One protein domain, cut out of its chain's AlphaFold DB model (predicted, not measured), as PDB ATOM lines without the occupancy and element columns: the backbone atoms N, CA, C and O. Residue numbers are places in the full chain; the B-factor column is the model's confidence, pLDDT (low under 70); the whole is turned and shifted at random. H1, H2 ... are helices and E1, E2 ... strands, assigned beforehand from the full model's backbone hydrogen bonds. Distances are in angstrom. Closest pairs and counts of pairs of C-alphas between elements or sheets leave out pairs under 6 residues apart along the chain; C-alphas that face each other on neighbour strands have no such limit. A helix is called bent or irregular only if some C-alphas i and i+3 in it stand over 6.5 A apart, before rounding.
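AT A GLANCE: This is residues 204 to 294 of the 297 residues of an uncharacterized protein of Abscondita terminalis (UniProt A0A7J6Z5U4). One long helix, H2, makes one side of the domain, and after residue 241 the backbone folds back into the short helix H3, the two making an uneven V. In the opening of this V, close to H3, sits a small patch of sheet: the hairpin E1 E2, widened beside E2 by residues 271 to 272 and then by residues 211 to 212, while the short helix H1 lies near both H2 and H3. A long looping stretch, residues 257 to 283, leads from H3 to E1 and supplies residues 271 to 272 of that patch on its way. The printed part has 91 residues with three named helices and two named strands in the order H1, H2, H3, E1, E2; the sheet's order is E1 - E2, antiparallel, and the class is mostly helix, though under half of the residues are in named elements. The whole is compact, with a radius of gyration of the C-alphas of 13.3 A, and the C-alphas span 37 by 32 by 22 A.

IN THESE COORDINATES: H1 is residues 204 to 209, beginning with C-alpha 204 at (-12.301, -40.737, 6.401), and is 8.6 A from first to last C-alpha. H2, residues 220 to 241, is the longest helix, at 32.7 A; it runs from C-alpha 220 at (12.043, -40.533, -5.970) to C-alpha 241 at (-17.267, -29.780, 3.703). H3 is residues 248 to 256 and is 11.9 A long. The strand E1 is residues 284 to 286, 7.1 A, and E2 is residues 291 to 293, 6.6 A, ending with C-alpha 293 at (-5.419, -43.700, -9.861). No helix is bent.

HOW THE PARTS SIT: H1 is close to H2 but not clearly touching it; the closest C-alphas, those of Met 207 and Arg 233, are 7.2 A apart. Their lines stand at a steep tilt of 48 degrees, and they run opposite ways. H1 is also close to H3 but not clearly touching, with the C-alphas of Leu 206 and Leu 252 closest at 7.6 A; these two run the same way at a shallow tilt of 5 degrees. H2 and H3 form a helical hairpin and only just touch, with 3 pairs of C-alphas within 8 A, made on H2 by residues 236 to 240 alone. Their closest C-alphas are those of Cys 239 and Leu 248, 5.9 A apart, and they run opposite ways at a steep tilt of 44 degrees. From H3, the C-alpha of Ala 255 is 5.3 A from that of Ala 285 in E1 and 5.7 A from that of Leu 292 in E2, the closest pair in each case. E1 and E2 are a hairpin of antiparallel strands, their directions at 171 degrees; C-alphas 285 and 292 face each other at 4.6 A. N 286 and O 291, at 2.8 A, and N 284 and O 293, at 3.0 A, are within hydrogen-bond range. Residues 271 to 272 pair in parallel with residues 291 to 292 of E2 and with residues 211 to 212. H1 and H2 are both apart from E1 and E2. In H1 and H3 every O i to N i+4 pair is within hydrogen-bond range, and in H2 17 of 18 are.

THE WHOLE: The two C-alphas farthest apart are those of Asn 220 and Leu 263, at 38.6 A, while the first and last printed C-alphas, 204 and 294, are 16.4 A apart. The printed part has no cut. The link from E1 to E2 is tight, those from H1 to H2 and from H2 to H3 are short, and the link from H3 to E1, 27 residues, is long. The mean pLDDT of the printed part is 87.3; it is under 70 at residue 264 and at residues 278 to 280.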
ATOM      1  N   ALA A 204     -13.052 -39.731   5.650       91.50
ATOM      2  CA  ALA A 204     -12.301 -40.737   6.401       91.50
ATOM      3  C   ALA A 204     -12.666 -42.172   6.003       91.50
ATOM      4  O   ALA A 204     -11.782 -43.015   5.838       91.50
ATOM      5  N   THR A 205     -13.956 -42.440   5.803       89.69
ATOM      6  CA  THR A 205     -14.432 -43.750   5.351       89.69
ATOM      7  C   THR A 205     -13.910 -44.057   3.951       89.69
ATOM      8  O   THR A 205     -13.350 -45.130   3.735       89.69
ATOM      9  N   LEU A 206     -14.019 -43.110   3.014       90.06
ATOM     10  CA  LEU A 206     -13.555 -43.297   1.636       90.06
ATOM     11  C   LEU A 206     -12.022 -43.431   1.551       90.06
ATOM     12  O   LEU A 206     -11.521 -44.264   0.802       90.06
ATOM     13  N   MET A 207     -11.272 -42.688   2.369       87.19
ATOM     14  CA  MET A 207      -9.809 -42.793   2.463       87.19
ATOM     15  C   MET A 207      -9.348 -44.173   2.930       87.19
ATOM     16  O   MET A 207      -8.413 -44.733   2.363       87.19
ATOM     17  N   ASN A 208      -9.982 -44.715   3.971       89.19
ATOM     18  CA  ASN A 208      -9.584 -45.997   4.557       89.19
ATOM     19  C   ASN A 208     -10.059 -47.200   3.731       89.19
ATOM     20  O   ASN A 208      -9.543 -48.303   3.896       89.19
ATOM     21  N   MET A 209     -11.030 -46.989   2.843       89.88
ATOM     22  CA  MET A 209     -11.576 -48.019   1.964       89.88
ATOM     23  C   MET A 209     -10.579 -48.466   0.889       89.88
ATOM     24  O   MET A 209     -10.558 -49.646   0.540       89.88
ATOM     25  N   PHE A 210      -9.744 -47.554   0.382       90.94
ATOM     26  CA  PHE A 210      -8.752 -47.857  -0.648       90.94
ATOM     27  C   PHE A 210      -7.363 -48.043  -0.039       90.94
ATOM     28  O   PHE A 210      -6.760 -47.122   0.511       90.94
ATOM     29  N   GLN A 211      -6.819 -49.250  -0.177       93.00
ATOM     30  CA  GLN A 211      -5.472 -49.555   0.276       93.00
ATOM     31  C   GLN A 211      -4.450 -48.962  -0.696       93.00
ATOM     32  O   GLN A 211      -4.386 -49.336  -1.869       93.00
ATOM     33  N   VAL A 212      -3.612 -48.055  -0.201       93.38
ATOM     34  CA  VAL A 212      -2.567 -47.425  -1.013       93.38
ATOM     35  C   VAL A 212      -1.367 -48.358  -1.163       93.38
ATOM     36  O   VAL A 212      -0.790 -48.802  -0.168       93.38
ATOM     37  N   THR A 213      -0.957 -48.614  -2.407       89.94
ATOM     38  CA  THR A 213       0.262 -49.377  -2.713       89.94
ATOM     39  C   THR A 213       1.377 -48.424  -3.114       89.94
ATOM     40  O   THR A 213       1.339 -47.829  -4.187       89.94
ATOM     41  N   TYR A 214       2.375 -48.276  -2.247       91.50
ATOM     42  CA  TYR A 214       3.493 -47.356  -2.458       91.50
ATOM     43  C   TYR A 214       4.726 -48.043  -3.067       91.50
ATOM     44  O   TYR A 214       5.035 -49.186  -2.723       91.50
ATOM     45  N   SER A 215       5.505 -47.300  -3.859       91.56
ATOM     46  CA  SER A 215       6.861 -47.677  -4.296       91.56
ATOM     47  C   SER A 215       7.830 -47.769  -3.119       91.56
ATOM     48  O   SER A 215       7.555 -47.234  -2.057       91.56
ATOM     49  N   GLU A 216       9.004 -48.384  -3.261       90.38
ATOM     50  CA  GLU A 216       9.969 -48.544  -2.158       90.38
ATOM     51  C   GLU A 216      10.328 -47.235  -1.421       90.38
ATOM     52  O   GLU A 216      10.443 -46.155  -2.017       90.38
ATOM     53  N   VAL A 217      10.520 -47.342  -0.100       86.81
ATOM     54  CA  VAL A 217      10.906 -46.216   0.764       86.81
ATOM     55  C   VAL A 217      12.276 -45.683   0.333       86.81
ATOM     56  O   VAL A 217      13.225 -46.443   0.190       86.81
ATOM     57  N   GLY A 218      12.380 -44.364   0.142       80.81
ATOM     58  CA  GLY A 218      13.610 -43.700  -0.307       80.81
ATOM     59  C   GLY A 218      13.726 -43.522  -1.826       80.81
ATOM     60  O   GLY A 218      14.638 -42.838  -2.283       80.81
ATOM     61  N   SER A 219      12.796 -44.068  -2.615       86.94
ATOM     62  CA  SER A 219      12.729 -43.794  -4.053       86.94
ATOM     63  C   SER A 219      12.209 -42.379  -4.349       86.94
ATOM     64  O   SER A 219      11.388 -41.830  -3.613       86.94
ATOM     65  N   ASN A 220      12.613 -41.802  -5.488       81.19
ATOM     66  CA  ASN A 220      12.043 -40.533  -5.970       81.19
ATOM     67  C   ASN A 220      10.522 -40.635  -6.191       81.19
ATOM     68  O   ASN A 220       9.802 -39.657  -5.988       81.19
ATOM     69  N   LYS A 221      10.035 -41.833  -6.547       87.56
ATOM     70  CA  LYS A 221       8.610 -42.143  -6.712       87.56
ATOM     71  C   LYS A 221       7.852 -41.974  -5.396       87.56
ATOM     72  O   LYS A 221       6.853 -41.265  -5.374       87.56
ATOM     73  N   ARG A 222       8.377 -42.497  -4.281       90.94
ATOM     74  CA  ARG A 222       7.729 -42.420  -2.960       90.94
ATOM     75  C   ARG A 222       7.395 -40.993  -2.518       90.94
ATOM     76  O   ARG A 222       6.338 -40.760  -1.936       90.94
ATOM     77  N   ASN A 223       8.281 -40.032  -2.779       87.69
ATOM     78  CA  ASN A 223       8.033 -38.634  -2.408       87.69
ATOM     79  C   ASN A 223       6.864 -38.032  -3.198       87.69
ATOM     80  O   ASN A 223       6.039 -37.321  -2.623       87.69
ATOM     81  N   LEU A 224       6.778 -38.343  -4.493       88.94
ATOM     82  CA  LEU A 224       5.664 -37.929  -5.339       88.94
ATOM     83  C   LEU A 224       4.353 -38.586  -4.884       88.94
ATOM     84  O   LEU A 224       3.359 -37.892  -4.715       88.94
ATOM     85  N   GLU A 225       4.366 -39.889  -4.604       92.12
ATOM     86  CA  GLU A 225       3.202 -40.642  -4.109       92.12
ATOM     87  C   GLU A 225       2.635 -40.053  -2.816       92.12
ATOM     88  O   GLU A 225       1.432 -39.828  -2.703       92.12
ATOM     89  N   ASN A 226       3.499 -39.744  -1.844       91.50
ATOM     90  CA  ASN A 226       3.080 -39.124  -0.586       91.50
ATOM     91  C   ASN A 226       2.399 -37.769  -0.818       91.50
ATOM     92  O   ASN A 226       1.410 -37.447  -0.155       91.50
ATOM     93  N   ARG A 227       2.916 -36.981  -1.766       90.31
ATOM     94  CA  ARG A 227       2.332 -35.690  -2.136       90.31
ATOM     95  C   ARG A 227       0.972 -35.859  -2.813       90.31
ATOM     96  O   ARG A 227       0.036 -35.175  -2.416       90.31
ATOM     97  N   ILE A 228       0.855 -36.795  -3.759       90.38
ATOM     98  CA  ILE A 228      -0.413 -37.139  -4.424       90.38
ATOM     99  C   ILE A 228      -1.466 -37.527  -3.386       90.38
ATOM    100  O   ILE A 228      -2.570 -36.993  -3.397       90.38
ATOM    101  N   ILE A 229      -1.118 -38.417  -2.451       92.06
ATOM    102  CA  ILE A 229      -2.047 -38.834  -1.397       92.06
ATOM    103  C   ILE A 229      -2.430 -37.660  -0.506       92.06
ATOM    104  O   ILE A 229      -3.592 -37.554  -0.149       92.06
ATOM    105  N   SER A 230      -1.501 -36.766  -0.165       91.56
ATOM    106  CA  SER A 230      -1.829 -35.593   0.658       91.56
ATOM    107  C   SER A 230      -2.874 -34.705  -0.025       91.56
ATOM    108  O   SER A 230      -3.915 -34.451   0.569       91.56
ATOM    109  N   PHE A 231      -2.669 -34.351  -1.299       91.25
ATOM    110  CA  PHE A 231      -3.656 -33.576  -2.061       91.25
ATOM    111  C   PHE A 231      -4.987 -34.301  -2.227       91.25
ATOM    112  O   PHE A 231      -6.043 -33.687  -2.127       91.25
ATOM    113  N   TRP A 232      -4.950 -35.617  -2.445       91.62
ATOM    114  CA  TRP A 232      -6.167 -36.413  -2.527       91.62
ATOM    115  C   TRP A 232      -6.970 -36.364  -1.224       91.62
ATOM    116  O   TRP A 232      -8.189 -36.239  -1.258       91.62
ATOM    117  N   ARG A 233      -6.301 -36.422  -0.066       92.25
ATOM    118  CA  ARG A 233      -6.963 -36.314   1.241       92.25
ATOM    119  C   ARG A 233      -7.594 -34.943   1.446       92.25
ATOM    120  O   ARG A 233      -8.741 -34.890   1.877       92.25
ATOM    121  N   ASP A 234      -6.870 -33.880   1.108       93.31
ATOM    122  CA  ASP A 234      -7.379 -32.509   1.201       93.31
ATOM    123  C   ASP A 234      -8.619 -32.338   0.308       93.31
ATOM    124  O   ASP A 234      -9.665 -31.901   0.778       93.31
ATOM    125  N   TYR A 235      -8.565 -32.834  -0.932       93.00
ATOM    126  CA  TYR A 235      -9.704 -32.802  -1.852       93.00
ATOM    127  C   TYR A 235     -10.938 -33.543  -1.313       93.00
ATOM    128  O   TYR A 235     -12.062 -33.065  -1.451       93.00
ATOM    129  N   LEU A 236     -10.757 -34.701  -0.667       93.69
ATOM    130  CA  LEU A 236     -11.876 -35.416  -0.044       93.69
ATOM    131  C   LEU A 236     -12.496 -34.634   1.121       93.69
ATOM    132  O   LEU A 236     -13.713 -34.685   1.297       93.69
ATOM    133  N   LEU A 237     -11.688 -33.913   1.900       94.94
ATOM    134  CA  LEU A 237     -12.184 -33.052   2.978       94.94
ATOM    135  C   LEU A 237     -12.967 -31.853   2.426       94.94
ATOM    136  O   LEU A 237     -14.023 -31.523   2.972       94.94
ATOM    137  N   ASP A 238     -12.507 -31.262   1.323       94.56
ATOM    138  CA  ASP A 238     -13.221 -30.185   0.629       94.56
ATOM    139  C   ASP A 238     -14.578 -30.684   0.096       94.56
ATOM    140  O   ASP A 238     -15.611 -30.031   0.274       94.56
ATOM    141  N   CYS A 239     -14.614 -31.887  -0.491       94.06
ATOM    142  CA  CYS A 239     -15.853 -32.550  -0.916       94.06
ATOM    143  C   CYS A 239     -16.809 -32.845   0.251       94.06
ATOM    144  O   CYS A 239     -18.025 -32.729   0.092       94.06
ATOM    145  N   GLU A 240     -16.294 -33.232   1.421       94.62
ATOM    146  CA  GLU A 240     -17.116 -33.474   2.615       94.62
ATOM    147  C   GLU A 240     -17.720 -32.178   3.179       94.62
ATOM    148  O   GLU A 240     -18.887 -32.163   3.599       94.62
ATOM    149  N   SER A 241     -16.922 -31.107   3.173       92.69
ATOM    150  CA  SER A 241     -17.267 -29.780   3.703       92.69
ATOM    151  C   SER A 241     -18.182 -28.986   2.766       92.69
ATOM    152  O   SER A 241     -18.836 -28.041   3.205       92.69
ATOM    153  N   GLY A 242     -18.295 -29.408   1.501       91.38
ATOM    154  CA  GLY A 242     -19.098 -28.740   0.475       91.38
ATOM    155  C   GLY A 242     -18.365 -27.602  -0.242       91.38
ATOM    156  O   GLY A 242     -19.006 -26.811  -0.930       91.38
ATOM    157  N   ASP A 243     -17.040 -27.533  -0.103       92.62
ATOM    158  CA  ASP A 243     -16.180 -26.539  -0.758       92.62
ATOM    159  C   ASP A 243     -15.821 -26.936  -2.207       92.62
ATOM    160  O   ASP A 243     -15.262 -26.141  -2.966       92.62
ATOM    161  N   SER A 244     -16.186 -28.155  -2.621       91.12
ATOM    162  CA  SER A 244     -16.062 -28.675  -3.986       91.12
ATOM    163  C   SER A 244     -17.430 -28.818  -4.663       91.12
ATOM    164  O   SER A 244     -18.446 -29.066  -4.018       91.12
ATOM    165  N   THR A 245     -17.459 -28.735  -5.997       92.44
ATOM    166  CA  THR A 245     -18.660 -29.037  -6.799       92.44
ATOM    167  C   THR A 245     -18.966 -30.535  -6.887       92.44
ATOM    168  O   THR A 245     -20.000 -30.909  -7.430       92.44
ATOM    169  N   VAL A 246     -18.047 -31.387  -6.425       92.81
ATOM    170  CA  VAL A 246     -18.142 -32.851  -6.462       92.81
ATOM    171  C   VAL A 246     -18.416 -33.367  -5.053       92.81
ATOM    172  O   VAL A 246     -17.730 -32.976  -4.107       92.81
ATOM    173  N   SER A 247     -19.384 -34.271  -4.904       92.94
ATOM    174  CA  SER A 247     -19.679 -34.915  -3.622       92.94
ATOM    175  C   SER A 247     -18.835 -36.174  -3.400       92.94
ATOM    176  O   SER A 247     -18.326 -36.790  -4.337       92.94
ATOM    177  N   LEU A 248     -18.741 -36.635  -2.150       92.56
ATOM    178  CA  LEU A 248     -18.120 -37.930  -1.847       92.56
ATOM    179  C   LEU A 248     -18.840 -39.106  -2.531       92.56
ATOM    180  O   LEU A 248     -18.195 -40.092  -2.886       92.56
ATOM    181  N   SER A 249     -20.155 -38.992  -2.746       90.88
ATOM    182  CA  SER A 249     -20.938 -39.994  -3.477       90.88
ATOM    183  C   SER A 249     -20.497 -40.079  -4.939       90.88
ATOM    184  O   SER A 249     -20.318 -41.177  -5.457       90.88
ATOM    185  N   ASP A 250     -20.251 -38.939  -5.589       91.81
ATOM    186  CA  ASP A 250     -19.767 -38.903  -6.976       91.81
ATOM    187  C   ASP A 250     -18.390 -39.563  -7.103       91.81
ATOM    188  O   ASP A 250     -18.120 -40.286  -8.062       91.81
ATOM    189  N   ILE A 251     -17.528 -39.366  -6.102       92.19
ATOM    190  CA  ILE A 251     -16.210 -40.008  -6.048       92.19
ATOM    191  C   ILE A 251     -16.346 -41.521  -5.871       92.19
ATOM    192  O   ILE A 251     -15.621 -42.275  -6.524       92.19
ATOM    193  N   LEU A 252     -17.268 -41.986  -5.024       91.31
ATOM    194  CA  LEU A 252     -17.514 -43.417  -4.842       91.31
ATOM    195  C   LEU A 252     -18.056 -44.061  -6.129       91.31
ATOM    196  O   LEU A 252     -17.578 -45.129  -6.527       91.31
ATOM    197  N   ILE A 253     -18.962 -43.376  -6.835       90.12
ATOM    198  CA  ILE A 253     -19.475 -43.814  -8.140       90.12
ATOM    199  C   ILE A 253     -18.328 -43.890  -9.148       90.12
ATOM    200  O   ILE A 253     -18.177 -44.903  -9.833       90.12
ATOM    201  N   PHE A 254     -17.482 -42.863  -9.207       90.56
ATOM    202  CA  PHE A 254     -16.323 -42.837 -10.094       90.56
ATOM    203  C   PHE A 254     -15.339 -43.980  -9.803       90.56
ATOM    204  O   PHE A 254     -14.888 -44.657 -10.727       90.56
ATOM    205  N   ALA A 255     -15.012 -44.217  -8.531       89.62
ATOM    206  CA  ALA A 255     -13.970 -45.161  -8.137       89.62
ATOM    207  C   ALA A 255     -14.439 -46.628  -8.123       89.62
ATOM    208  O   ALA A 255     -13.664 -47.527  -8.452       89.62
ATOM    209  N   ALA A 256     -15.694 -46.882  -7.745       87.50
ATOM    210  CA  ALA A 256     -16.214 -48.226  -7.484       87.50
ATOM    211  C   ALA A 256     -17.519 -48.563  -8.230       87.50
ATOM    212  O   ALA A 256     -17.975 -49.711  -8.197       87.50
ATOM    213  N   GLY A 257     -18.125 -47.600  -8.929       85.19
ATOM    214  CA  GLY A 257     -19.390 -47.802  -9.640       85.19
ATOM    215  C   GLY A 257     -20.565 -48.085  -8.703       85.19
ATOM    216  O   GLY A 257     -21.464 -48.843  -9.077       85.19
ATOM    217  N   ILE A 258     -20.511 -47.553  -7.480       83.25
ATOM    218  CA  ILE A 258     -21.558 -47.635  -6.458       83.25
ATOM    219  C   ILE A 258     -21.694 -46.275  -5.778       83.25
ATOM    220  O   ILE A 258     -20.716 -45.548  -5.649       83.25
ATOM    221  N   ASP A 259     -22.898 -45.928  -5.358       81.56
ATOM    222  CA  ASP A 259     -23.210 -44.693  -4.636       81.56
ATOM    223  C   ASP A 259     -23.230 -44.891  -3.112       81.56
ATOM    224  O   ASP A 259     -23.216 -43.918  -2.362       81.56
ATOM    225  N   GLU A 260     -23.175 -46.143  -2.645       80.75
ATOM    226  CA  GLU A 260     -23.149 -46.507  -1.228       80.75
ATOM    227  C   GLU A 260     -22.182 -47.659  -0.942       80.75
ATOM    228  O   GLU A 260     -21.930 -48.523  -1.784       80.75
ATOM    229  N   VAL A 261     -21.623 -47.677   0.270       82.12
ATOM    230  CA  VAL A 261     -20.663 -48.703   0.692       82.12
ATOM    231  C   VAL A 261     -21.397 -50.026   0.948       82.12
ATOM    232  O   VAL A 261     -22.360 -50.031   1.716       82.12
ATOM    233  N   PRO A 262     -20.964 -51.165   0.371       76.44
ATOM    234  CA  PRO A 262     -21.668 -52.431   0.538       76.44
ATOM    235  C   PRO A 262     -21.593 -52.943   1.979       76.44
ATOM    236  O   PRO A 262     -20.521 -52.958   2.584       76.44
ATOM    237  N   LEU A 263     -22.710 -53.468   2.492       71.44
ATOM    238  CA  LEU A 263     -22.802 -54.033   3.846       71.44
ATOM    239  C   LEU A 263     -21.907 -55.264   4.061       71.44
ATOM    240  O   LEU A 263     -21.389 -55.462   5.152       71.44
ATOM    241  N   LEU A 264     -21.704 -56.078   3.019       69.50
ATOM    242  CA  LEU A 264     -20.830 -57.260   3.043       69.50
ATOM    243  C   LEU A 264     -19.364 -56.946   2.695       69.50
ATOM    244  O   LEU A 264     -18.593 -57.860   2.411       69.50
ATOM    245  N   SER A 265     -18.968 -55.669   2.710       71.62
ATOM    246  CA  SER A 265     -17.682 -55.209   2.173       71.62
ATOM    247  C   SER A 265     -17.525 -55.487   0.668       71.62
ATOM    248  O   SER A 265     -18.403 -56.031  -0.005       71.62
ATOM    249  N   PHE A 266     -16.412 -55.035   0.094       80.25
ATOM    250  CA  PHE A 266     -16.112 -55.245  -1.320       80.25
ATOM    251  C   PHE A 266     -15.654 -56.686  -1.595       80.25
ATOM    252  O   PHE A 266     -15.000 -57.289  -0.746       80.25
ATOM    253  N   PRO A 267     -15.921 -57.232  -2.801       74.81
ATOM    254  CA  PRO A 267     -15.498 -58.589  -3.173       74.81
ATOM    255  C   PRO A 267     -13.971 -58.755  -3.218       74.81
ATOM    256  O   PRO A 267     -13.458 -59.863  -3.085       74.81
ATOM    257  N   SER A 268     -13.245 -57.655  -3.406       85.06
ATOM    258  CA  SER A 268     -11.795 -57.569  -3.292       85.06
ATOM    259  C   SER A 268     -11.420 -56.241  -2.648       85.06
ATOM    260  O   SER A 268     -12.160 -55.266  -2.773       85.06
ATOM    261  N   GLN A 269     -10.264 -56.187  -1.988       90.50
ATOM    262  CA  GLN A 269      -9.758 -54.961  -1.373       90.50
ATOM    263  C   GLN A 269      -9.585 -53.859  -2.437       90.50
ATOM    264  O   GLN A 269      -8.772 -54.048  -3.345       90.50
ATOM    265  N   PRO A 270     -10.296 -52.718  -2.341       92.75
ATOM    266  CA  PRO A 270     -10.066 -51.585  -3.229       92.75
ATOM    267  C   PRO A 270      -8.643 -51.052  -3.068       92.75
ATOM    268  O   PRO A 270      -8.110 -51.025  -1.953       92.75
ATOM    269  N   GLN A 271      -8.025 -50.622  -4.167       93.56
ATOM    270  CA  GLN A 271      -6.627 -50.195  -4.192       93.56
ATOM    271  C   GLN A 271      -6.452 -48.794  -4.768       93.56
ATOM    272  O   GLN A 271      -7.091 -48.411  -5.746       93.56
ATOM    273  N   THR A 272      -5.510 -48.047  -4.199       93.06
ATOM    274  CA  THR A 272      -4.971 -46.831  -4.808       93.06
ATOM    275  C   THR A 272      -3.584 -47.125  -5.360       93.06
ATOM    276  O   THR A 272      -2.690 -47.524  -4.606       93.06
ATOM    277  N   LEU A 273      -3.410 -46.922  -6.667       91.19
ATOM    278  CA  LEU A 273      -2.134 -47.077  -7.369       91.19
ATOM    279  C   LEU A 273      -1.713 -45.744  -8.000       91.19
ATOM    280  O   LEU A 273      -2.519 -44.827  -8.141       91.19
ATOM    281  N   PHE A 274      -0.450 -45.638  -8.404       89.69
ATOM    282  CA  PHE A 274       0.114 -44.405  -8.949       89.69
ATOM    283  C   PHE A 274       0.540 -44.570 -10.406       89.69
ATOM    284  O   PHE A 274       1.162 -45.563 -10.783       89.69
ATOM    285  N   LEU A 275       0.242 -43.557 -11.218       84.00
ATOM    286  CA  LEU A 275       0.744 -43.443 -12.584       84.00
ATOM    287  C   LEU A 275       2.002 -42.571 -12.564       84.00
ATOM    288  O   LEU A 275       1.924 -41.363 -12.374       84.00
ATOM    289  N   HIS A 276       3.173 -43.191 -12.715       79.31
ATOM    290  CA  HIS A 276       4.457 -42.473 -12.678       79.31
ATOM    291  C   HIS A 276       4.940 -41.975 -14.040       79.31
ATOM    292  O   HIS A 276       5.783 -41.088 -14.087       79.31
ATOM    293  N   GLU A 277       4.466 -42.585 -15.125       72.00
ATOM    294  CA  GLU A 277       4.990 -42.385 -16.488       72.00
ATOM    295  C   GLU A 277       3.953 -41.765 -17.432       72.00
ATOM    296  O   GLU A 277       4.200 -41.625 -18.625       72.00
ATOM    297  N   ASP A 278       2.787 -41.405 -16.901       65.12
ATOM    298  CA  ASP A 278       1.649 -40.922 -17.671       65.12
ATOM    299  C   ASP A 278       1.461 -39.429 -17.354       65.12
ATOM    300  O   ASP A 278       1.185 -39.080 -16.206       65.12
ATOM    301  N   ASP A 279       1.560 -38.544 -18.354       66.06
ATOM    302  CA  ASP A 279       1.299 -37.087 -18.238       66.06
ATOM    303  C   ASP A 279      -0.204 -36.777 -18.037       66.06
ATOM    304  O   ASP A 279      -0.734 -35.726 -18.422       66.06
ATOM    305  N   CYS A 280      -0.950 -37.731 -17.481       68.88
ATOM    306  CA  CYS A 280      -2.385 -37.630 -17.368       68.88
ATOM    307  C   CYS A 280      -2.750 -36.615 -16.288       68.88
ATOM    308  O   CYS A 280      -2.387 -36.754 -15.124       68.88
ATOM    309  N   LYS A 281      -3.498 -35.588 -16.694       78.25
ATOM    310  CA  LYS A 281      -3.905 -34.497 -15.805       78.25
ATOM    311  C   LYS A 281      -5.064 -34.875 -14.888       78.25
ATOM    312  O   LYS A 281      -5.236 -34.249 -13.849       78.25
ATOM    313  N   PHE A 282      -5.838 -35.888 -15.265       83.94
ATOM    314  CA  PHE A 282      -7.061 -36.281 -14.577       83.94
ATOM    315  C   PHE A 282      -6.897 -37.629 -13.874       83.94
ATOM    316  O   PHE A 282      -6.178 -38.494 -14.384       83.94
ATOM    317  N   PRO A 283      -7.570 -37.829 -12.726       88.38
ATOM    318  CA  PRO A 283      -7.607 -39.131 -12.083       88.38
ATOM    319  C   PRO A 283      -8.275 -40.163 -13.000       88.38
ATOM    320  O   PRO A 283      -9.143 -39.834 -13.812       88.38
ATOM    321  N   LYS A 284      -7.885 -41.431 -12.853       90.75
ATOM    322  CA  LYS A 284      -8.500 -42.569 -13.551       90.75
ATOM    323  C   LYS A 284      -9.036 -43.568 -12.531       90.75
ATOM    324  O   LYS A 284      -8.526 -43.659 -11.417       90.75
ATOM    325  N   ALA A 285     -10.028 -44.350 -12.929       90.50
ATOM    326  CA  ALA A 285     -10.538 -45.445 -12.123       90.50
ATOM    327  C   ALA A 285     -10.807 -46.677 -12.989       90.50
ATOM    328  O   ALA A 285     -11.193 -46.567 -14.153       90.50
ATOM    329  N   ASN A 286     -10.604 -47.851 -12.403       87.62
ATOM    330  CA  ASN A 286     -11.104 -49.117 -12.912       87.62
ATOM    331  C   ASN A 286     -12.081 -49.667 -11.873       87.62
ATOM    332  O   ASN A 286     -11.670 -50.247 -10.867       87.62
ATOM    333  N   THR A 287     -13.370 -49.473 -12.131       85.25
ATOM    334  CA  THR A 287     -14.457 -49.868 -11.231       85.25
ATOM    335  C   THR A 287     -14.575 -51.387 -11.084       85.25
ATOM    336  O   THR A 287     -14.959 -51.864 -10.020       85.25
ATOM    337  N   CYS A 288     -14.200 -52.163 -12.108       76.50
ATOM    338  CA  CYS A 288     -14.228 -53.628 -12.069       76.50
ATOM    339  C   CYS A 288     -13.151 -54.202 -11.143       76.50
ATOM    340  O   CYS A 288     -13.423 -55.137 -10.391       76.50
ATOM    341  N   SER A 289     -11.947 -53.628 -11.180       84.44
ATOM    342  CA  SER A 289     -10.829 -54.038 -10.320       84.44
ATOM    343  C   SER A 289     -10.753 -53.255  -9.007       84.44
ATOM    344  O   SER A 289      -9.860 -53.518  -8.206       84.44
ATOM    345  N   LEU A 290     -11.660 -52.293  -8.793       87.69
ATOM    346  CA  LEU A 290     -11.674 -51.379  -7.646       87.69
ATOM    347  C   LEU A 290     -10.341 -50.627  -7.481       87.69
ATOM    348  O   LEU A 290      -9.803 -50.520  -6.379       87.69
ATOM    349  N   ILE A 291      -9.801 -50.120  -8.592       89.38
ATOM    350  CA  ILE A 291      -8.528 -49.390  -8.627       89.38
ATOM    351  C   ILE A 291      -8.793 -47.907  -8.867       89.38
ATOM    352  O   ILE A 291      -9.370 -47.537  -9.889       89.38
ATOM    353  N   LEU A 292      -8.290 -47.063  -7.970       90.81
ATOM    354  CA  LEU A 292      -8.254 -45.612  -8.115       90.81
ATOM    355  C   LEU A 292      -6.823 -45.142  -8.409       90.81
ATOM    356  O   LEU A 292      -5.870 -45.546  -7.742       90.81
ATOM    357  N   LEU A 293      -6.683 -44.267  -9.399       89.75
ATOM    358  CA  LEU A 293      -5.419 -43.700  -9.861       89.75
ATOM    359  C   LEU A 293      -5.488 -42.169  -9.726       89.75
ATOM    360  O   LEU A 293      -5.888 -41.497 -10.682       89.75
ATOM    361  N   PRO A 294      -5.174 -41.601  -8.547       84.31
ATOM    362  CA  PRO A 294      -5.182 -40.159  -8.337       84.31
ATOM    363  C   PRO A 294      -4.081 -39.473  -9.159       84.31
ATOM    364  O   PRO A 294      -2.992 -40.016  -9.352       84.31
TER     365      PRO A 294